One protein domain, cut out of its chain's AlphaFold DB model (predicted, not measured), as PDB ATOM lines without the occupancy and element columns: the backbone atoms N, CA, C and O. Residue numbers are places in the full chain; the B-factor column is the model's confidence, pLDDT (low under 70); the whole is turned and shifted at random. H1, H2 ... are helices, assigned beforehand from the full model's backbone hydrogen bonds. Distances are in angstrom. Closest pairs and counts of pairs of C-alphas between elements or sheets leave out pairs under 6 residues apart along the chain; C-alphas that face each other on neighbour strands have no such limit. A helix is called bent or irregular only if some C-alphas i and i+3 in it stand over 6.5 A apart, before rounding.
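Overview. This is residues 320 to 469 of the 921 residues of an uncharacterized protein of Trichoplax adhaerens (UniProt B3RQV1). An elongated row of helices runs from a helical hairpin, H1 and H2, at one end, through a middle of H4, H5 and H6, to the short H7 and the helix H8 at the other end. H4 and H6 lie side by side, H5 folds against H6 as a second hairpin, and the kinked last part of H2 reaches over to H4 and H5. The printed part has 150 residues with eight named helices, H1 to H8 in chain order, and no named strand: its class is all helix. It is compact, with a radius of gyration of the C-alphas of 17.1 A, and spans 56 by 34 by 23 A.

Along the chain. H1, residues 320 to 332, begins at C-alpha 320 (30.171, -108.814, -13.234) and is 18.4 A long. H2, residues 338 to 365, is the longest at 36.4 A; it has a kink of 55 degrees near residue 359 and is irregular, with C-alphas 360 and 363 8.5 A apart. H3 is residues 369 to 372. H4, residues 382 to 394, measures 18.0 A. H5, residues 401 to 417, measures 24.5 A, and H6, residues 423 to 442, 28.5 A. H7 is residues 444 to 447. H8, residues 458 to 469, measures 16.8 A and ends at C-alpha 469 (59.915, -96.975, -36.291).

Arrangement. H1 and H2 form a helical hairpin at a shallow tilt of 26 degrees, opposite ways; their closest C-alphas, of Cys 326 and Gln 351, are 5.9 A apart. H1 and H3 only just touch, with 3 pairs of C-alphas within 8 A, the closest those of Thr 320 and Phe 371 at 5.8 A. H2 touches H4 with residues 355 to 359 alone, closest at the C-alphas of Ser 359 and Leu 392, 5.5 A. H2 touches H5, about perpendicular at 86 degrees, with the C-alphas of Arg 363 and Ala 407 closest at 5.1 A. H4 and H6 touch at a shallow tilt of 6 degrees, the same way, closest at the C-alphas of Asp 382 and Ser 425, 6.2 A. H5 and H6 form a helical hairpin at 30 degrees, closest at the C-alphas of Phe 405 and Leu 436, 6.5 A. H6 and H8 touch at a steep tilt of 67 degrees, closest at the C-alphas of Asn 441 and Leu 468, 5.9 A. H7 is close to H6 but not clearly touching, 6.4 A between the C-alphas of Ile 440 and Val 447. In H1, H4 and H6 every O i to N i+4 pair is within hydrogen-bond range; in H2 20 of 24 are, in H5 12 of 13, in H8 7 of 8.

Size, cuts and confidence. The C-alphas farthest apart, of Trp 339 and Val 469, are 56.6 A apart. The printed part has no cut and no long link. Mean pLDDT of the printed part is 82.1; 23 residues are under 70, among them 377 to 381 and 462 to 469.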
ATOM      1  N   THR A 320      29.213-107.713 -13.389       90.38
ATOM      2  CA  THR A 320      30.171-108.814 -13.234       90.38
ATOM      3  C   THR A 320      29.516-110.062 -12.648       90.38
ATOM      4  O   THR A 320      29.804-111.175 -13.087       90.38
ATOM      5  N   ASP A 321      28.594-109.898 -11.702       90.50
ATOM      6  CA  ASP A 321      27.924-111.019 -11.041       90.50
ATOM      7  C   ASP A 321      26.782-111.581 -11.893       90.50
ATOM      8  O   ASP A 321      26.580-112.797 -11.935       90.50
ATOM      9  N   ILE A 322      26.130-110.727 -12.692       93.38
ATOM     10  CA  ILE A 322      25.222-111.164 -13.759       93.38
ATOM     11  C   ILE A 322      25.992-112.000 -14.798       93.38
ATOM     12  O   ILE A 322      25.553-113.096 -15.154       93.38
ATOM     13  N   LEU A 323      27.180-111.553 -15.227       92.69
ATOM     14  CA  LEU A 323      28.034-112.287 -16.169       92.69
ATOM     15  C   LEU A 323      28.536-113.629 -15.598       92.69
ATOM     16  O   LEU A 323      28.483-114.643 -16.298       92.69
ATOM     17  N   ARG A 324      28.956-113.666 -14.324       90.19
ATOM     18  CA  ARG A 324      29.284-114.913 -13.599       90.19
ATOM     19  C   ARG A 324      28.089-115.869 -13.553       90.19
ATOM     20  O   ARG A 324      28.257-117.065 -13.784       90.19
ATOM     21  N   GLY A 325      26.885-115.354 -13.296       90.94
ATOM     22  CA  GLY A 325      25.649-116.138 -13.317       90.94
ATOM     23  C   GLY A 325      25.317-116.700 -14.702       90.94
ATOM     24  O   GLY A 325      24.908-117.855 -14.798       90.94
ATOM     25  N   CYS A 326      25.567-115.944 -15.775       92.75
ATOM     26  CA  CYS A 326      25.405-116.422 -17.152       92.75
ATOM     27  C   CYS A 326      26.375-117.565 -17.492       92.75
ATOM     28  O   CYS A 326      25.950-118.577 -18.045       92.75
ATOM     29  N   ASP A 327      27.659-117.446 -17.132       89.75
ATOM     30  CA  ASP A 327      28.639-118.524 -17.353       89.75
ATOM     31  C   ASP A 327      28.282-119.778 -16.536       89.75
ATOM     32  O   ASP A 327      28.203-120.878 -17.084       89.75
ATOM     33  N   TYR A 328      27.920-119.607 -15.257       89.38
ATOM     34  CA  TYR A 328      27.412-120.689 -14.408       89.38
ATOM     35  C   TYR A 328      26.200-121.399 -15.034       89.38
ATOM     36  O   TYR A 328      26.159-122.631 -15.076       89.38
ATOM     37  N   LEU A 329      25.224-120.652 -15.557       90.12
ATOM     38  CA  LEU A 329      24.051-121.208 -16.236       90.12
ATOM     39  C   LEU A 329      24.437-122.003 -17.495       90.12
ATOM     40  O   LEU A 329      23.975-123.133 -17.671       90.12
ATOM     41  N   LEU A 330      25.317-121.462 -18.343       88.94
ATOM     42  CA  LEU A 330      25.777-122.122 -19.573       88.94
ATOM     43  C   LEU A 330      26.652-123.359 -19.314       88.94
ATOM     44  O   LEU A 330      26.643-124.282 -20.132       88.94
ATOM     45  N   VAL A 331      27.371-123.411 -18.190       86.50
ATOM     46  CA  VAL A 331      28.160-124.580 -17.762       86.50
ATOM     47  C   VAL A 331      27.279-125.683 -17.165       86.50
ATOM     48  O   VAL A 331      27.553-126.862 -17.389       86.50
ATOM     49  N   ASN A 332      26.214-125.338 -16.428       83.69
ATOM     50  CA  ASN A 332      25.328-126.328 -15.799       83.69
ATOM     51  C   ASN A 332      24.213-126.848 -16.730       83.69
ATOM     52  O   ASN A 332      23.720-127.960 -16.535       83.69
ATOM     53  N   MET A 333      23.817-126.095 -17.763       82.94
ATOM     54  CA  MET A 333      22.911-126.590 -18.808       82.94
ATOM     55  C   MET A 333      23.655-127.496 -19.797       82.94
ATOM     56  O   MET A 333      24.332-127.005 -20.695       82.94
ATOM     57  N   ALA A 334      23.503-128.815 -19.665       74.44
ATOM     58  CA  ALA A 334      24.185-129.781 -20.528       74.44
ATOM     59  C   ALA A 334      23.791-129.665 -22.020       74.44
ATOM     60  O   ALA A 334      22.611-129.603 -22.370       74.44
ATOM     61  N   ASP A 335      24.800-129.683 -22.898       72.31
ATOM     62  CA  ASP A 335      24.651-129.491 -24.345       72.31
ATOM     63  C   ASP A 335      23.751-130.539 -25.028       72.31
ATOM     64  O   ASP A 335      23.760-131.726 -24.697       72.31
ATOM     65  N   GLY A 336      23.004-130.103 -26.049       69.62
ATOM     66  CA  GLY A 336      22.168-130.972 -26.892       69.62
ATOM     67  C   GLY A 336      20.846-131.429 -26.257       69.62
ATOM     68  O   GLY A 336      20.148-132.272 -26.827       69.62
ATOM     69  N   ILE A 337      20.479-130.896 -25.089       81.69
ATOM     70  CA  ILE A 337      19.193-131.173 -24.442       81.69
ATOM     71  C   ILE A 337      18.145-130.158 -24.911       81.69
ATOM     72  O   ILE A 337      18.151-129.015 -24.465       81.69
ATOM     73  N   LYS A 338      17.187-130.603 -25.735       82.56
ATOM     74  CA  LYS A 338      16.171-129.750 -26.390       82.56
ATOM     75  C   LYS A 338      15.506-128.682 -25.515       82.56
ATOM     76  O   LYS A 338      15.410-127.532 -25.917       82.56
ATOM     77  N   TRP A 339      15.061-129.032 -24.305       83.12
ATOM     78  CA  TRP A 339      14.377-128.065 -23.429       83.12
ATOM     79  C   TRP A 339      15.306-126.959 -22.894       83.12
ATOM     80  O   TRP A 339      14.819-125.934 -22.438       83.12
ATOM     81  N   THR A 340      16.629-127.137 -22.974       86.19
ATOM     82  CA  THR A 340      17.613-126.104 -22.612       86.19
ATOM     83  C   THR A 340      17.967-125.175 -23.773       86.19
ATOM     84  O   THR A 340      18.577-124.144 -23.528       86.19
ATOM     85  N   GLU A 341      17.606-125.498 -25.023       86.69
ATOM     86  CA  GLU A 341      18.076-124.762 -26.210       86.69
ATOM     87  C   GLU A 341      17.627-123.287 -26.174       86.69
ATOM     88  O   GLU A 341      18.473-122.399 -26.269       86.69
ATOM     89  N   ASN A 342      16.344-123.022 -25.886       87.50
ATOM     90  CA  ASN A 342      15.801-121.661 -25.742       87.50
ATOM     91  C   ASN A 342      16.430-120.892 -24.562       87.50
ATOM     92  O   ASN A 342      16.777-119.720 -24.679       87.50
ATOM     93  N   ILE A 343      16.634-121.565 -23.423       90.50
ATOM     94  CA  ILE A 343      17.237-120.945 -22.233       90.50
ATOM     95  C   ILE A 343      18.710-120.613 -22.472       90.50
ATOM     96  O   ILE A 343      19.184-119.567 -22.026       90.50
ATOM     97  N   ARG A 344      19.443-121.463 -23.200       91.56
ATOM     98  CA  ARG A 344      20.825-121.183 -23.608       91.56
ATOM     99  C   ARG A 344      20.876-119.978 -24.545       91.56
ATOM    100  O   ARG A 344      21.711-119.117 -24.306       91.56
ATOM    101  N   GLU A 345      19.965-119.856 -25.514       91.19
ATOM    102  CA  GLU A 345      19.869-118.682 -26.401       91.19
ATOM    103  C   GLU A 345      19.622-117.378 -25.615       91.19
ATOM    104  O   GLU A 345      20.387-116.412 -25.745       91.19
ATOM    105  N   ILE A 346      18.644-117.379 -24.703       93.06
ATOM    106  CA  ILE A 346      18.361-116.261 -23.785       93.06
ATOM    107  C   ILE A 346      19.583-115.931 -22.914       93.06
ATOM    108  O   ILE A 346      19.983-114.770 -22.810       93.06
ATOM    109  N   THR A 347      20.236-116.945 -22.340       94.31
ATOM    110  CA  THR A 347      21.420-116.760 -21.484       94.31
ATOM    111  C   THR A 347      22.616-116.225 -22.278       94.31
ATOM    112  O   THR A 347      23.326-115.355 -21.782       94.31
ATOM    113  N   THR A 348      22.829-116.663 -23.526       93.50
ATOM    114  CA  THR A 348      23.862-116.079 -24.404       93.50
ATOM    115  C   THR A 348      23.535-114.646 -24.819       93.50
ATOM    116  O   THR A 348      24.443-113.830 -24.949       93.50
ATOM    117  N   THR A 349      22.250-114.302 -24.958       96.19
ATOM    118  CA  THR A 349      21.809-112.931 -25.254       96.19
ATOM    119  C   THR A 349      22.076-112.001 -24.068       96.19
ATOM    120  O   THR A 349      22.614-110.905 -24.249       96.19
ATOM    121  N   LEU A 350      21.800-112.454 -22.838       96.12
ATOM    122  CA  LEU A 350      22.183-111.733 -21.621       96.12
ATOM    123  C   LEU A 350      23.711-111.631 -21.485       96.12
ATOM    124  O   LEU A 350      24.224-110.543 -21.239       96.12
ATOM    125  N   GLN A 351      24.448-112.719 -21.734       95.12
ATOM    126  CA  GLN A 351      25.913-112.730 -21.690       95.12
ATOM    127  C   GLN A 351      26.525-111.713 -22.665       95.12
ATOM    128  O   GLN A 351      27.392-110.939 -22.261       95.12
ATOM    129  N   GLN A 352      26.053-111.654 -23.917       95.00
ATOM    130  CA  GLN A 352      26.507-110.648 -24.883       95.00
ATOM    131  C   GLN A 352      26.161-109.227 -24.415       95.00
ATOM    132  O   GLN A 352      27.012-108.345 -24.478       95.00
ATOM    133  N   SER A 353      24.963-109.022 -23.853       96.19
ATOM    134  CA  SER A 353      24.553-107.730 -23.280       96.19
ATOM    135  C   SER A 353      25.505-107.268 -22.164       96.19
ATOM    136  O   SER A 353      25.891-106.099 -22.120       96.19
ATOM    137  N   CYS A 354      25.952-108.186 -21.297       95.50
ATOM    138  CA  CYS A 354      26.976-107.910 -20.287       95.50
ATOM    139  C   CYS A 354      28.339-107.580 -20.915       95.50
ATOM    140  O   CYS A 354      28.987-106.624 -20.494       95.50
ATOM    141  N   LEU A 355      28.785-108.344 -21.919       94.19
ATOM    142  CA  LEU A 355      30.073-108.126 -22.591       94.19
ATOM    143  C   LEU A 355      30.119-106.782 -23.336       94.19
ATOM    144  O   LEU A 355      31.135-106.088 -23.275       94.19
ATOM    145  N   ASP A 356      29.021-106.371 -23.969       92.56
ATOM    146  CA  ASP A 356      28.883-105.073 -24.641       92.56
ATOM    147  C   ASP A 356      28.883-103.917 -23.632       92.56
ATOM    148  O   ASP A 356      29.604-102.929 -23.806       92.56
ATOM    149  N   PHE A 357      28.152-104.067 -22.522       94.25
ATOM    150  CA  PHE A 357      28.158-103.114 -21.410       94.25
ATOM    151  C   PHE A 357      29.567-102.932 -20.827       94.25
ATOM    152  O   PHE A 357      30.030-101.799 -20.651       94.25
ATOM    153  N   ILE A 358      30.272-104.041 -20.572       92.00
ATOM    154  CA  ILE A 358      31.665-104.037 -20.109       92.00
ATOM    155  C   ILE A 358      32.560-103.360 -21.145       92.00
ATOM    156  O   ILE A 358      33.362-102.506 -20.785       92.00
ATOM    157  N   SER A 359      32.398-103.662 -22.433       90.00
ATOM    158  CA  SER A 359      33.250-103.116 -23.498       90.00
ATOM    159  C   SER A 359      33.103-101.597 -23.650       90.00
ATOM    160  O   SER A 359      34.103-100.888 -23.815       90.00
ATOM    161  N   ALA A 360      31.878-101.085 -23.492       89.38
ATOM    162  CA  ALA A 360      31.563 -99.658 -23.497       89.38
ATOM    163  C   ALA A 360      32.036 -98.910 -22.232       89.38
ATOM    164  O   ALA A 360      32.343 -97.718 -22.307       89.38
ATOM    165  N   ARG A 361      32.093 -99.578 -21.069       90.31
ATOM    166  CA  ARG A 361      32.389 -98.955 -19.757       90.31
ATOM    167  C   ARG A 361      33.683 -99.441 -19.092       90.31
ATOM    168  O   ARG A 361      33.960 -99.048 -17.961       90.31
ATOM    169  N   PHE A 362      34.508-100.213 -19.800       90.50
ATOM    170  CA  PHE A 362      35.683-100.933 -19.286       90.50
ATOM    171  C   PHE A 362      36.588-100.097 -18.372       90.50
ATOM    172  O   PHE A 362      36.899-100.509 -17.260       90.50
ATOM    173  N   ARG A 363      36.945 -98.874 -18.793       86.69
ATOM    174  CA  ARG A 363      37.814 -97.969 -18.020       86.69
ATOM    175  C   ARG A 363      37.236 -97.560 -16.653       86.69
ATOM    176  O   ARG A 363      38.004 -97.198 -15.773       86.69
ATOM    177  N   ASN A 364      35.921 -97.630 -16.458       87.38
ATOM    178  CA  ASN A 364      35.282 -97.349 -15.170       87.38
ATOM    179  C   ASN A 364      35.157 -98.619 -14.306       87.38
ATOM    180  O   ASN A 364      35.034 -98.517 -13.088       87.38
ATOM    181  N   LEU A 365      35.187 -99.803 -14.930       89.38
ATOM    182  CA  LEU A 365      35.061-101.102 -14.263       89.38
ATOM    183  C   LEU A 365      36.371-101.580 -13.629       89.38
ATOM    184  O   LEU A 365      36.315-102.240 -12.600       89.38
ATOM    185  N   ILE A 366      37.540-101.194 -14.156       86.25
ATOM    186  CA  ILE A 366      38.850-101.564 -13.571       86.25
ATOM    187  C   ILE A 366      39.040-101.109 -12.113       86.25
ATOM    188  O   ILE A 366      39.931-101.601 -11.435       86.25
ATOM    189  N   HIS A 367      38.226-100.165 -11.632       85.94
ATOM    190  CA  HIS A 367      38.257 -99.667 -10.254       85.94
ATOM    191  C   HIS A 367      37.181-100.312  -9.354       85.94
ATOM    192  O   HIS A 367      37.084 -99.966  -8.180       85.94
ATOM    193  N   GLN A 368      36.354-101.221  -9.884       88.75
ATOM    194  CA  GLN A 368      35.298-101.907  -9.133       88.75
ATOM    195  C   GLN A 368      35.820-103.223  -8.556       88.75
ATOM    196  O   GLN A 368      36.274-104.095  -9.298       88.75
ATOM    197  N   LEU A 369      35.689-103.416  -7.240       84.88
ATOM    198  CA  LEU A 369      36.151-104.635  -6.562       84.88
ATOM    199  C   LEU A 369      35.469-105.903  -7.110       84.88
ATOM    200  O   LEU A 369      36.128-106.925  -7.305       84.88
ATOM    201  N   ASN A 370      34.177-105.816  -7.450       83.62
ATOM    202  CA  ASN A 370      33.416-106.910  -8.068       83.62
ATOM    203  C   ASN A 370      33.992-107.335  -9.428       83.62
ATOM    204  O   ASN A 370      33.878-108.506  -9.782       83.62
ATOM    205  N   PHE A 371      34.607-106.407 -10.169       86.88
ATOM    206  CA  PHE A 371      35.255-106.664 -11.457       86.88
ATOM    207  C   PHE A 371      36.696-107.160 -11.279       86.88
ATOM    208  O   PHE A 371      37.089-108.142 -11.904       86.88
ATOM    209  N   LEU A 372      37.467-106.544 -10.375       84.31
ATOM    210  CA  LEU A 372      38.834-106.970 -10.042       84.31
ATOM    211  C   LEU A 372      38.889-108.405  -9.497       84.31
ATOM    212  O   LEU A 372      39.829-109.137  -9.795       84.31
ATOM    213  N   SER A 373      37.852-108.863  -8.791       82.50
ATOM    214  CA  SER A 373      37.725-110.257  -8.343       82.50
ATOM    215  C   SER A 373      37.462-111.276  -9.469       82.50
ATOM    216  O   SER A 373      37.249-112.455  -9.186       82.50
ATOM    217  N   LEU A 374      37.459-110.878 -10.750       82.31
ATOM    218  CA  LEU A 374      37.625-111.819 -11.871       82.31
ATOM    219  C   LEU A 374      39.088-112.238 -12.083       82.31
ATOM    220  O   LEU A 374      39.320-113.247 -12.735       82.31
ATOM    221  N   PHE A 375      40.060-111.490 -11.562       78.88
ATOM    222  CA  PHE A 375      41.489-111.675 -11.853       78.88
ATOM    223  C   PHE A 375      42.320-112.069 -10.614       78.88
ATOM    224  O   PHE A 375      43.548-112.008 -10.643       78.88
ATOM    225  N   ARG A 376      41.642-112.382  -9.500       72.38
ATOM    226  CA  ARG A 376      42.217-112.688  -8.176       72.38
ATOM    227  C   ARG A 376      41.531-113.906  -7.518       72.38
ATOM    228  O   ARG A 376      41.316-113.895  -6.308       72.38
ATOM    229  N   GLY A 377      41.037-114.882  -8.286       63.59
ATOM    230  CA  GLY A 377      39.996-115.815  -7.828       63.59
ATOM    231  C   GLY A 377      39.979-117.204  -8.476       63.59
ATOM    232  O   GLY A 377      39.118-117.482  -9.311       63.59
ATOM    233  N   MET A 378      40.847-118.089  -7.972       52.16
ATOM    234  CA  MET A 378      41.007-119.524  -8.283       52.16
ATOM    235  C   MET A 378      40.261-120.079  -9.520       52.16
ATOM    236  O   MET A 378      39.263-120.803  -9.404       52.16
ATOM    237  N   GLY A 379      40.838-119.864 -10.703       53.06
ATOM    238  CA  GLY A 379      40.844-120.844 -11.803       53.06
ATOM    239  C   GLY A 379      39.495-121.207 -12.436       53.06
ATOM    240  O   GLY A 379      39.318-122.320 -12.946       53.06
ATOM    241  N   LYS A 380      38.509-120.304 -12.384       57.66
ATOM    242  CA  LYS A 380      37.253-120.416 -13.161       57.66
ATOM    243  C   LYS A 380      36.908-119.161 -13.949       57.66
ATOM    244  O   LYS A 380      36.210-119.256 -14.958       57.66
ATOM    245  N   SER A 381      37.391-118.004 -13.515       69.38
ATOM    246  CA  SER A 381      37.160-116.725 -14.175       69.38
ATOM    247  C   SER A 381      37.930-116.567 -15.486       69.38
ATOM    248  O   SER A 381      37.488-115.776 -16.310       69.38
ATOM    249  N   ASP A 382      38.989-117.339 -15.758       77.62
ATOM    250  CA  ASP A 382      39.836-117.174 -16.957       77.62
ATOM    251  C   ASP A 382      39.052-117.252 -18.274       77.62
ATOM    252  O   ASP A 382      39.346-116.535 -19.228       77.62
ATOM    253  N   LYS A 383      37.995-118.077 -18.327       82.38
ATOM    254  CA  LYS A 383      37.074-118.127 -19.477       82.38
ATOM    255  C   LYS A 383      36.278-116.833 -19.630       82.38
ATOM    256  O   LYS A 383      36.113-116.348 -20.743       82.38
ATOM    257  N   ILE A 384      35.806-116.272 -18.519       86.94
ATOM    258  CA  ILE A 384      35.039-115.023 -18.473       86.94
ATOM    259  C   ILE A 384      35.953-113.844 -18.836       86.94
ATOM    260  O   ILE A 384      35.609-113.052 -19.708       86.94
ATOM    261  N   VAL A 385      37.147-113.776 -18.239       87.69
ATOM    262  CA  VAL A 385      38.206-112.798 -18.537       87.69
ATOM    263  C   VAL A 385      38.606-112.861 -20.009       87.69
ATOM    264  O   VAL A 385      38.652-111.832 -20.684       87.69
ATOM    265  N   LYS A 386      38.819-114.066 -20.549       87.88
ATOM    266  CA  LYS A 386      39.092-114.248 -21.974       87.88
ATOM    267  C   LYS A 386      37.927-113.781 -22.848       87.88
ATOM    268  O   LYS A 386      38.170-113.035 -23.786       87.88
ATOM    269  N   ASN A 387      36.684-114.154 -22.536       89.06
ATOM    270  CA  ASN A 387      35.510-113.704 -23.294       89.06
ATOM    271  C   ASN A 387      35.375-112.166 -23.276       89.06
ATOM    272  O   ASN A 387      35.014-111.572 -24.291       89.06
ATOM    273  N   ILE A 388      35.722-111.511 -22.160       90.56
ATOM    274  CA  ILE A 388      35.802-110.046 -22.053       90.56
ATOM    275  C   ILE A 388      36.879-109.487 -22.995       90.56
ATOM    276  O   ILE A 388      36.582-108.577 -23.769       90.56
ATOM    277  N   PHE A 389      38.104-110.023 -22.986       91.00
ATOM    278  CA  PHE A 389      39.185-109.545 -23.861       91.00
ATOM    279  C   PHE A 389      38.961-109.857 -25.349       91.00
ATOM    280  O   PHE A 389      39.271-109.010 -26.189       91.00
ATOM    281  N   ASP A 390      38.378-111.007 -25.691       89.44
ATOM    282  CA  ASP A 390      38.012-111.360 -27.065       89.44
ATOM    283  C   ASP A 390      36.886-110.435 -27.586       89.44
ATOM    284  O   ASP A 390      36.987-109.916 -28.701       89.44
ATOM    285  N   ASN A 391      35.865-110.121 -26.772       91.12
ATOM    286  CA  ASN A 391      34.812-109.169 -27.154       91.12
ATOM    287  C   ASN A 391      35.341-107.728 -27.267       91.12
ATOM    288  O   ASN A 391      35.067-107.046 -28.255       91.12
ATOM    289  N   LEU A 392      36.171-107.283 -26.314       91.12
ATOM    290  CA  LEU A 392      36.877-106.000 -26.394       91.12
ATOM    291  C   LEU A 392      37.713-105.904 -27.677       91.12
ATOM    292  O   LEU A 392      37.644-104.889 -28.367       91.12
ATOM    293  N   ALA A 393      38.459-106.960 -28.027       89.25
ATOM    294  CA  ALA A 393      39.262-107.031 -29.248       89.25
ATOM    295  C   ALA A 393      38.403-106.918 -30.519       89.25
ATOM    296  O   ALA A 393      38.791-106.227 -31.463       89.25
ATOM    297  N   MET A 394      37.226-107.555 -30.539       88.69
ATOM    298  CA  MET A 394      36.258-107.442 -31.636       88.69
ATOM    299  C   MET A 394      35.643-106.038 -31.763       88.69
ATOM    300  O   MET A 394      35.252-105.651 -32.865       88.69
ATOM    301  N   GLN A 395      35.592-105.264 -30.676       87.81
ATOM    302  CA  GLN A 395      35.022-103.910 -30.631       87.81
ATOM    303  C   GLN A 395      36.078-102.784 -30.689       87.81
ATOM    304  O   GLN A 395      35.757-101.614 -30.451       87.81
ATOM    305  N   LEU A 396      37.336-103.091 -31.034       87.88
ATOM    306  CA  LEU A 396      38.394-102.081 -31.145       87.88
ATOM    307  C   LEU A 396      38.171-101.106 -32.308       87.88
ATOM    308  O   LEU A 396      38.019-101.475 -33.474       87.88
ATOM    309  N   THR A 397      38.256 -99.821 -31.982       87.44
ATOM    310  CA  THR A 397      38.203 -98.688 -32.908       87.44
ATOM    311  C   THR A 397      39.376 -97.737 -32.631       87.44
ATOM    312  O   THR A 397      39.911 -97.721 -31.520       87.44
ATOM    313  N   PRO A 398      39.801 -96.898 -33.597       82.00
ATOM    314  CA  PRO A 398      40.876 -95.922 -33.368       82.00
ATOM    315  C   PRO A 398      40.594 -94.899 -32.254       82.00
ATOM    316  O   PRO A 398      41.522 -94.250 -31.765       82.00
ATOM    317  N   ASP A 399      39.328 -94.765 -31.859       82.88
ATOM    318  CA  ASP A 399      38.847 -93.797 -30.880       82.88
ATOM    319  C   ASP A 399      38.751 -94.394 -29.463       82.88
ATOM    320  O   ASP A 399      39.128 -93.724 -28.499       82.88
ATOM    321  N   ASN A 400      38.343 -95.667 -29.314       87.19
ATOM    322  CA  ASN A 400      38.307 -96.339 -28.005       87.19
ATOM    323  C   ASN A 400      39.650 -96.976 -27.586       87.19
ATOM    324  O   ASN A 400      39.933 -97.024 -26.386       87.19
ATOM    325  N   VAL A 401      40.514 -97.371 -28.533       86.50
ATOM    326  CA  VAL A 401      41.741 -98.142 -28.248       86.50
ATOM    327  C   VAL A 401      42.677 -97.455 -27.247       86.50
ATOM    328  O   VAL A 401      43.232 -98.117 -26.374       86.50
ATOM    329  N   CYS A 402      42.809 -96.124 -27.288       84.38
ATOM    330  CA  CYS A 402      43.628 -95.370 -26.329       84.38
ATOM    331  C   CYS A 402      43.044 -95.370 -24.901       84.38
ATOM    332  O   CYS A 402      43.790 -95.245 -23.932       84.38
ATOM    333  N   SER A 403      41.722 -95.514 -24.758       85.75
ATOM    334  CA  SER A 403      41.040 -95.621 -23.461       85.75
ATOM    335  C   SER A 403      41.199 -97.026 -22.874       85.75
ATOM    336  O   SER A 403      41.552 -97.168 -21.703       85.75
ATOM    337  N   HIS A 404      41.028 -98.065 -23.703       88.19
ATOM    338  CA  HIS A 404      41.283 -99.456 -23.310       88.19
ATOM    339  C   HIS A 404      42.763 -99.689 -22.976       88.19
ATOM    340  O   HIS A 404      43.056-100.286 -21.947       88.19
ATOM    341  N   PHE A 405      43.699 -99.137 -23.758       86.50
ATOM    342  CA  PHE A 405      45.141 -99.216 -23.486       86.50
ATOM    343  C   PHE A 405      45.509 -98.670 -22.104       86.50
ATOM    344  O   PHE A 405      46.224 -99.331 -21.361       86.50
ATOM    345  N   LYS A 406      44.958 -97.515 -21.711       85.56
ATOM    346  CA  LYS A 406      45.138 -96.975 -20.355       85.56
ATOM    347  C   LYS A 406      44.586 -97.881 -19.264       85.56
ATOM    348  O   LYS A 406      45.236 -98.059 -18.246       85.56
ATOM    349  N   ALA A 407      43.384 -98.413 -19.467       88.00
ATOM    350  CA  ALA A 407      42.734 -99.279 -18.493       88.00
ATOM    351  C   ALA A 407      43.516-100.589 -18.278       88.00
ATOM    352  O   ALA A 407      43.600-101.084 -17.161       88.00
ATOM    353  N   ILE A 408      44.149-101.105 -19.334       90.06
ATOM    354  CA  ILE A 408      45.051-102.255 -19.258       90.06
ATOM    355  C   ILE A 408      46.393-101.891 -18.617       90.06
ATOM    356  O   ILE A 408      46.872-102.646 -17.784       90.06
ATOM    357  N   GLU A 409      46.989-100.743 -18.939       85.75
ATOM    358  CA  GLU A 409      48.215-100.263 -18.279       85.75
ATOM    359  C   GLU A 409      48.041-100.078 -16.763       85.75
ATOM    360  O   GLU A 409      48.940-100.414 -15.996       85.75
ATOM    361  N   GLU A 410      46.872 -99.599 -16.340       87.44
ATOM    362  CA  GLU A 410      46.478 -99.467 -14.936       87.44
ATOM    363  C   GLU A 410      46.352-100.844 -14.254       87.44
ATOM    364  O   GLU A 410      47.000-101.091 -13.237       87.44
ATOM    365  N   LEU A 411      45.632-101.796 -14.863       86.06
ATOM    366  CA  LEU A 411      45.565-103.182 -14.370       86.06
ATOM    367  C   LEU A 411      46.960-103.833 -14.296       86.06
ATOM    368  O   LEU A 411      47.302-104.440 -13.286       86.06
ATOM    369  N   ARG A 412      47.814-103.638 -15.312       87.44
ATOM    370  CA  ARG A 412      49.218-104.104 -15.347       87.44
ATOM    371  C   ARG A 412      50.116-103.468 -14.286       87.44
ATOM    372  O   ARG A 412      51.242-103.944 -14.109       87.44
ATOM    373  N   HIS A 413      49.694-102.374 -13.661       85.38
ATOM    374  CA  HIS A 413      50.382-101.760 -12.531       85.38
ATOM    375  C   HIS A 413      49.887-102.380 -11.219       85.38
ATOM    376  O   HIS A 413      50.702-102.821 -10.412       85.38
ATOM    377  N   GLN A 414      48.569-102.527 -11.066       81.44
ATOM    378  CA  GLN A 414      47.931-103.180  -9.917       81.44
ATOM    379  C   GLN A 414      48.406-104.632  -9.739       81.44
ATOM    380  O   GLN A 414      48.876-104.978  -8.657       81.44
ATOM    381  N   THR A 415      48.465-105.434 -10.814       79.81
ATOM    382  CA  THR A 415      48.967-106.828 -10.759       79.81
ATOM    383  C   THR A 415      50.404-106.949 -10.235       79.81
ATOM    384  O   THR A 415      50.810-108.028  -9.813       79.81
ATOM    385  N   LYS A 416      51.200-105.871 -10.315       78.56
ATOM    386  CA  LYS A 416      52.608-105.818  -9.885       78.56
ATOM    387  C   LYS A 416      52.799-105.203  -8.497       78.56
ATOM    388  O   LYS A 416      53.850-105.417  -7.905       78.56
ATOM    389  N   LEU A 417      51.828-104.430  -8.008       73.62
ATOM    390  CA  LEU A 417      51.833-103.858  -6.656       73.62
ATOM    391  C   LEU A 417      51.164-104.776  -5.628       73.62
ATOM    392  O   LEU A 417      51.517-104.729  -4.457       73.62
ATOM    393  N   GLU A 418      50.194-105.579  -6.059       66.44
ATOM    394  CA  GLU A 418      49.354-106.417  -5.194       66.44
ATOM    395  C   GLU A 418      49.678-107.921  -5.309       66.44
ATOM    396  O   GLU A 418      48.860-108.743  -4.913       66.44
ATOM    397  N   GLU A 419      50.822-108.277  -5.910       67.19
ATOM    398  CA  GLU A 419      51.347-109.653  -6.043       67.19
ATOM    399  C   GLU A 419      50.291-110.711  -6.452       67.19
ATOM    400  O   GLU A 419      50.144-111.745  -5.807       67.19
ATOM    401  N   TRP A 420      49.531-110.460  -7.532       71.44
ATOM    402  CA  TRP A 420      48.439-111.359  -7.944       71.44
ATOM    403  C   TRP A 420      48.964-112.771  -8.274       71.44
ATOM    404  O   TRP A 420      49.790-112.949  -9.168       71.44
ATOM    405  N   GLU A 421      48.439-113.785  -7.580       61.12
ATOM    406  CA  GLU A 421      48.927-115.172  -7.647       61.12
ATOM    407  C   GLU A 421      48.598-115.890  -8.977       61.12
ATOM    408  O   GLU A 421      49.277-116.842  -9.371       61.12
ATOM    409  N   GLU A 422      47.555-115.452  -9.693       65.06
ATOM    410  CA  GLU A 422      47.039-116.139 -10.884       65.06
ATOM    411  C   GLU A 422      47.815-115.783 -12.164       65.06
ATOM    412  O   GLU A 422      47.486-114.838 -12.888       65.06
ATOM    413  N   MET A 423      48.824-116.601 -12.487       66.12
ATOM    414  CA  MET A 423      49.620-116.454 -13.714       66.12
ATOM    415  C   MET A 423      48.771-116.374 -14.991       66.12
ATOM    416  O   MET A 423      49.063-115.539 -15.847       66.12
ATOM    417  N   ASP A 424      47.727-117.197 -15.133       74.75
ATOM    418  CA  ASP A 424      46.923-117.250 -16.362       74.75
ATOM    419  C   ASP A 424      46.203-115.916 -16.625       74.75
ATOM    420  O   ASP A 424      46.345-115.346 -17.713       74.75
ATOM    421  N   SER A 425      45.557-115.332 -15.609       75.88
ATOM    422  CA  SER A 425      44.966-113.987 -15.693       75.88
ATOM    423  C   SER A 425      46.000-112.899 -16.032       75.88
ATOM    424  O   SER A 425      45.712-112.019 -16.848       75.88
ATOM    425  N   ILE A 426      47.229-112.982 -15.506       81.12
ATOM    426  CA  ILE A 426      48.323-112.064 -15.877       81.12
ATOM    427  C   ILE A 426      48.733-112.245 -17.350       81.12
ATOM    428  O   ILE A 426      48.926-111.246 -18.053       81.12
ATOM    429  N   THR A 427      48.830-113.482 -17.857       85.25
ATOM    430  CA  THR A 427      49.158-113.709 -19.279       85.25
ATOM    431  C   THR A 427      48.084-113.162 -20.215       85.25
ATOM    432  O   THR A 427      48.428-112.519 -21.204       85.25
ATOM    433  N   LEU A 428      46.797-113.312 -19.875       85.00
ATOM    434  CA  LEU A 428      45.683-112.764 -20.654       85.00
ATOM    435  C   LEU A 428      45.733-111.226 -20.730       85.00
ATOM    436  O   LEU A 428      45.484-110.654 -21.794       85.00
ATOM    437  N   ILE A 429      46.112-110.557 -19.635       86.56
ATOM    438  CA  ILE A 429      46.307-109.098 -19.596       86.56
ATOM    439  C   ILE A 429      47.477-108.670 -20.504       86.56
ATOM    440  O   ILE A 429      47.335-107.710 -21.266       86.56
ATOM    441  N   GLU A 430      48.620-109.365 -20.466       87.31
ATOM    442  CA  GLU A 430      49.782-109.042 -21.317       87.31
ATOM    443  C   GLU A 430      49.551-109.369 -22.807       87.31
ATOM    444  O   GLU A 430      49.955-108.590 -23.675       87.31
ATOM    445  N   ASP A 431      48.846-110.457 -23.133       87.81
ATOM    446  CA  ASP A 431      48.476-110.796 -24.515       87.81
ATOM    447  C   ASP A 431      47.489-109.775 -25.101       87.81
ATOM    448  O   ASP A 431      47.660-109.314 -26.238       87.81
ATOM    449  N   PHE A 432      46.485-109.350 -24.327       89.94
ATOM    450  CA  PHE A 432      45.556-108.307 -24.761       89.94
ATOM    451  C   PHE A 432      46.257-106.941 -24.882       89.94
ATOM    452  O   PHE A 432      46.069-106.235 -25.874       89.94
ATOM    453  N   HIS A 433      47.163-106.599 -23.964       90.12
ATOM    454  CA  HIS A 433      48.050-105.435 -24.078       90.12
ATOM    455  C   HIS A 433      48.902-105.464 -25.365       90.12
ATOM    456  O   HIS A 433      48.986-104.461 -26.087       90.12
ATOM    457  N   ALA A 434      49.484-106.615 -25.712       87.69
ATOM    458  CA  ALA A 434      50.222-106.801 -26.960       87.69
ATOM    459  C   ALA A 434      49.312-106.684 -28.199       87.69
ATOM    460  O   ALA A 434      49.730-106.128 -29.220       87.69
ATOM    461  N   ASN A 435      48.060-107.146 -28.117       89.19
ATOM    462  CA  ASN A 435      47.053-106.970 -29.166       89.19
ATOM    463  C   ASN A 435      46.720-105.481 -29.387       89.19
ATOM    464  O   ASN A 435      46.783-104.997 -30.519       89.19
ATOM    465  N   LEU A 436      46.487-104.719 -28.312       87.69
ATOM    466  CA  LEU A 436      46.272-103.267 -28.377       87.69
ATOM    467  C   LEU A 436      47.458-102.548 -29.039       87.69
ATOM    468  O   LEU A 436      47.250-101.734 -29.940       87.69
ATOM    469  N   LYS A 437      48.707-102.892 -28.685       85.25
ATOM    470  CA  LYS A 437      49.911-102.345 -29.348       85.25
ATOM    471  C   LYS A 437      49.949-102.657 -30.847       85.25
ATOM    472  O   LYS A 437      50.224-101.764 -31.650       85.25
ATOM    473  N   ARG A 438      49.621-103.892 -31.252       86.31
ATOM    474  CA  ARG A 438      49.522-104.277 -32.676       86.31
ATOM    475  C   ARG A 438      48.432-103.482 -33.403       86.31
ATOM    476  O   ARG A 438      48.681-103.013 -34.516       86.31
ATOM    477  N   PHE A 439      47.266-103.276 -32.787       86.06
ATOM    478  CA  PHE A 439      46.174-102.487 -33.369       86.06
ATOM    479  C   PHE A 439      46.551-101.008 -33.523       86.06
ATOM    480  O   PHE A 439      46.322-100.435 -34.592       86.06
ATOM    481  N   ILE A 440      47.163-100.405 -32.494       84.25
ATOM    482  CA  ILE A 440      47.635 -99.012 -32.510       84.25
ATOM    483  C   ILE A 440      48.658 -98.815 -33.629       84.25
ATOM    484  O   ILE A 440      48.478 -97.916 -34.447       84.25
ATOM    485  N   ASN A 441      49.673 -99.678 -33.728       82.94
ATOM    486  CA  ASN A 441      50.689 -99.581 -34.778       82.94
ATOM    487  C   ASN A 441      50.076 -99.750 -36.180       82.94
ATOM    488  O   ASN A 441      50.358 -98.958 -37.077       82.94
ATOM    489  N   SER A 442      49.166-100.716 -36.354       84.06
ATOM    490  CA  SER A 442      48.483-100.970 -37.635       84.06
ATOM    491  C   SER A 442      47.565 -99.822 -38.083       84.06
ATOM    492  O   SER A 442      47.295 -99.681 -39.274       84.06
ATOM    493  N   ASN A 443      47.084 -98.994 -37.148       81.44
ATOM    494  CA  ASN A 443      46.161 -97.883 -37.405       81.44
ATOM    495  C   ASN A 443      46.763 -96.507 -37.059       81.44
ATOM    496  O   ASN A 443      46.019 -95.529 -36.945       81.44
ATOM    497  N   ALA A 444      48.087 -96.403 -36.894       76.19
ATOM    498  CA  ALA A 444      48.737 -95.284 -36.204       76.19
ATOM    499  C   ALA A 444      48.371 -93.895 -36.753       76.19
ATOM    500  O   ALA A 444      48.205 -92.958 -35.976       76.19
ATOM    501  N   GLY A 445      48.176 -93.762 -38.070       71.56
ATOM    502  CA  GLY A 445      47.740 -92.507 -38.695       71.56
ATOM    503  C   GLY A 445      46.348 -92.027 -38.257       71.56
ATOM    504  O   GLY A 445      46.143 -90.826 -38.147       71.56
ATOM    505  N   ARG A 446      45.414 -92.946 -37.961       75.75
ATOM    506  CA  ARG A 446      44.071 -92.626 -37.434       75.75
ATOM    507  C   ARG A 446      44.064 -92.494 -35.913       75.75
ATOM    508  O   ARG A 446      43.371 -91.634 -35.379       75.75
ATOM    509  N   VAL A 447      44.837 -93.330 -35.221       78.06
ATOM    510  CA  VAL A 447      44.907 -93.316 -33.751       78.06
ATOM    511  C   VAL A 447      45.578 -92.034 -33.251       78.06
ATOM    512  O   VAL A 447      45.061 -91.407 -32.338       78.06
ATOM    513  N   ARG A 448      46.658 -91.561 -33.895       73.38
ATOM    514  CA  ARG A 448      47.315 -90.278 -33.556       73.38
ATOM    515  C   ARG A 448      46.410 -89.050 -33.720       73.38
ATOM    516  O   ARG A 448      46.687 -88.024 -33.112       73.38
ATOM    517  N   THR A 449      45.360 -89.142 -34.537       74.31
ATOM    518  CA  THR A 449      44.357 -88.079 -34.712       74.31
ATOM    519  C   THR A 449      43.136 -88.225 -33.800       74.31
ATOM    520  O   THR A 449      42.290 -87.336 -33.807       74.31
ATOM    521  N   SER A 450      43.010 -89.314 -33.030       79.00
ATOM    522  CA  SER A 450      41.877 -89.489 -32.116       79.00
ATOM    523  C   SER A 450      42.083 -88.687 -30.822       79.00
ATOM    524  O   SER A 450      43.217 -88.559 -30.341       79.00
ATOM    525  N   PRO A 451      41.013 -88.158 -30.197       70.81
ATOM    526  CA  PRO A 451      41.130 -87.398 -28.949       70.81
ATOM    527  C   PRO A 451      41.714 -88.240 -27.803       70.81
ATOM    528  O   PRO A 451      42.325 -87.700 -26.879       70.81
ATOM    529  N   GLY A 452      41.591 -89.571 -27.879       67.56
ATOM    530  CA  GLY A 452      42.169 -90.496 -26.911       67.56
ATOM    531  C   GLY A 452      43.702 -90.480 -26.874       67.56
ATOM    532  O   GLY A 452      44.266 -90.665 -25.793       67.56
ATOM    533  N   TRP A 453      44.379 -90.216 -28.003       75.94
ATOM    534  CA  TRP A 453      45.849 -90.198 -28.079       75.94
ATOM    535  C   TRP A 453      46.468 -89.124 -27.183       75.94
ATOM    536  O   TRP A 453      47.372 -89.418 -26.405       75.94
ATOM    537  N   ASN A 454      45.919 -87.906 -27.217       73.81
ATOM    538  CA  ASN A 454      46.382 -86.781 -26.396       73.81
ATOM    539  C   ASN A 454      46.242 -87.037 -24.890       73.81
ATOM    540  O   ASN A 454      46.873 -86.354 -24.089       73.81
ATOM    541  N   SER A 455      45.428 -88.019 -24.495       71.00
ATOM    542  CA  SER A 455      45.288 -88.398 -23.094       71.00
ATOM    543  C   SER A 455      46.419 -89.317 -22.602       71.00
ATOM    544  O   SER A 455      46.637 -89.390 -21.393       71.00
ATOM    545  N   LEU A 456      47.109 -90.048 -23.489       76.88
ATOM    546  CA  LEU A 456      48.212 -90.954 -23.131       76.88
ATOM    547  C   LEU A 456      49.403 -90.162 -22.584       76.88
ATOM    548  O   LEU A 456      49.725 -89.093 -23.112       76.88
ATOM    549  N   SER A 457      50.082 -90.698 -21.563       74.69
ATOM    550  CA  SER A 457      51.253 -90.026 -20.986       74.69
ATOM    551  C   SER A 457      52.374 -89.894 -22.019       74.69
ATOM    552  O   SER A 457      52.472 -90.698 -22.949       74.69
ATOM    553  N   GLN A 458      53.250 -88.898 -21.862       65.12
ATOM    554  CA  GLN A 458      54.333 -88.663 -22.821       65.12
ATOM    555  C   GLN A 458      55.210 -89.915 -23.022       65.12
ATOM    556  O   GLN A 458      55.478 -90.290 -24.161       65.12
ATOM    557  N   LYS A 459      55.529 -90.632 -21.933       66.81
ATOM    558  CA  LYS A 459      56.256 -91.912 -21.954       66.81
ATOM    559  C   LYS A 459      55.522 -92.996 -22.759       66.81
ATOM    560  O   LYS A 459      56.138 -93.647 -23.598       66.81
ATOM    561  N   GLN A 460      54.207 -93.151 -22.569       69.50
ATOM    562  CA  GLN A 460      53.386 -94.102 -23.340       69.50
ATOM    563  C   GLN A 460      53.321 -93.725 -24.826       69.50
ATOM    564  O   GLN A 460      53.444 -94.587 -25.696       69.50
ATOM    565  N   GLN A 461      53.178 -92.434 -25.142       72.25
ATOM    566  CA  GLN A 461      53.225 -91.966 -26.526       72.25
ATOM    567  C   GLN A 461      54.598 -92.203 -27.167       72.25
ATOM    568  O   GLN A 461      54.662 -92.471 -28.362       72.25
ATOM    569  N   GLU A 462      55.693 -92.063 -26.421       67.31
ATOM    570  CA  GLU A 462      57.058 -92.303 -26.904       67.31
ATOM    571  C   GLU A 462      57.332 -93.791 -27.135       67.31
ATOM    572  O   GLU A 462      57.843 -94.139 -28.198       67.31
ATOM    573  N   GLU A 463      56.886 -94.676 -26.246       67.56
ATOM    574  CA  GLU A 463      56.953 -96.130 -26.445       67.56
ATOM    575  C   GLU A 463      56.166 -96.575 -27.697       67.56
ATOM    576  O   GLU A 463      56.680 -97.304 -28.549       67.56
ATOM    577  N   LEU A 464      54.946 -96.054 -27.881       68.50
ATOM    578  CA  LEU A 464      54.124 -96.312 -29.073       68.50
ATOM    579  C   LEU A 464      54.689 -95.652 -30.350       68.50
ATOM    580  O   LEU A 464      54.460 -96.149 -31.453       68.50
ATOM    581  N   LYS A 465      55.458 -94.557 -30.243       67.69
ATOM    582  CA  LYS A 465      56.216 -93.986 -31.376       67.69
ATOM    583  C   LYS A 465      57.402 -94.885 -31.747       67.69
ATOM    584  O   LYS A 465      57.574 -95.169 -32.931       67.69
ATOM    585  N   GLN A 466      58.170 -95.374 -30.770       60.19
ATOM    586  CA  GLN A 466      59.315 -96.274 -30.987       60.19
ATOM    587  C   GLN A 466      58.889 -97.590 -31.654       60.19
ATOM    588  O   GLN A 466      59.512 -98.016 -32.626       60.19
ATOM    589  N   GLY A 467      57.774 -98.183 -31.210       58.56
ATOM    590  CA  GLY A 467      57.206 -99.389 -31.824       58.56
ATOM    591  C   GLY A 467      56.828 -99.236 -33.305       58.56
ATOM    592  O   GLY A 467      56.799-100.234 -34.025       58.56
ATOM    593  N   LEU A 468      56.586 -98.009 -33.784       54.78
ATOM    594  CA  LEU A 468      56.273 -97.741 -35.191       54.78
ATOM    595  C   LEU A 468      57.528 -97.658 -36.077       54.78
ATOM    596  O   LEU A 468      57.514 -98.165 -37.196       54.78
ATOM    597  N   VAL A 469      58.631 -97.098 -35.562       53.03
ATOM    598  CA  VAL A 469      59.915 -96.975 -36.291       53.03
ATOM    599  C   VAL A 469      60.465 -98.351 -36.698       53.03
ATOM    600  O   VAL A 469      61.049 -98.507 -37.769       53.03
TER     601      VAL A 469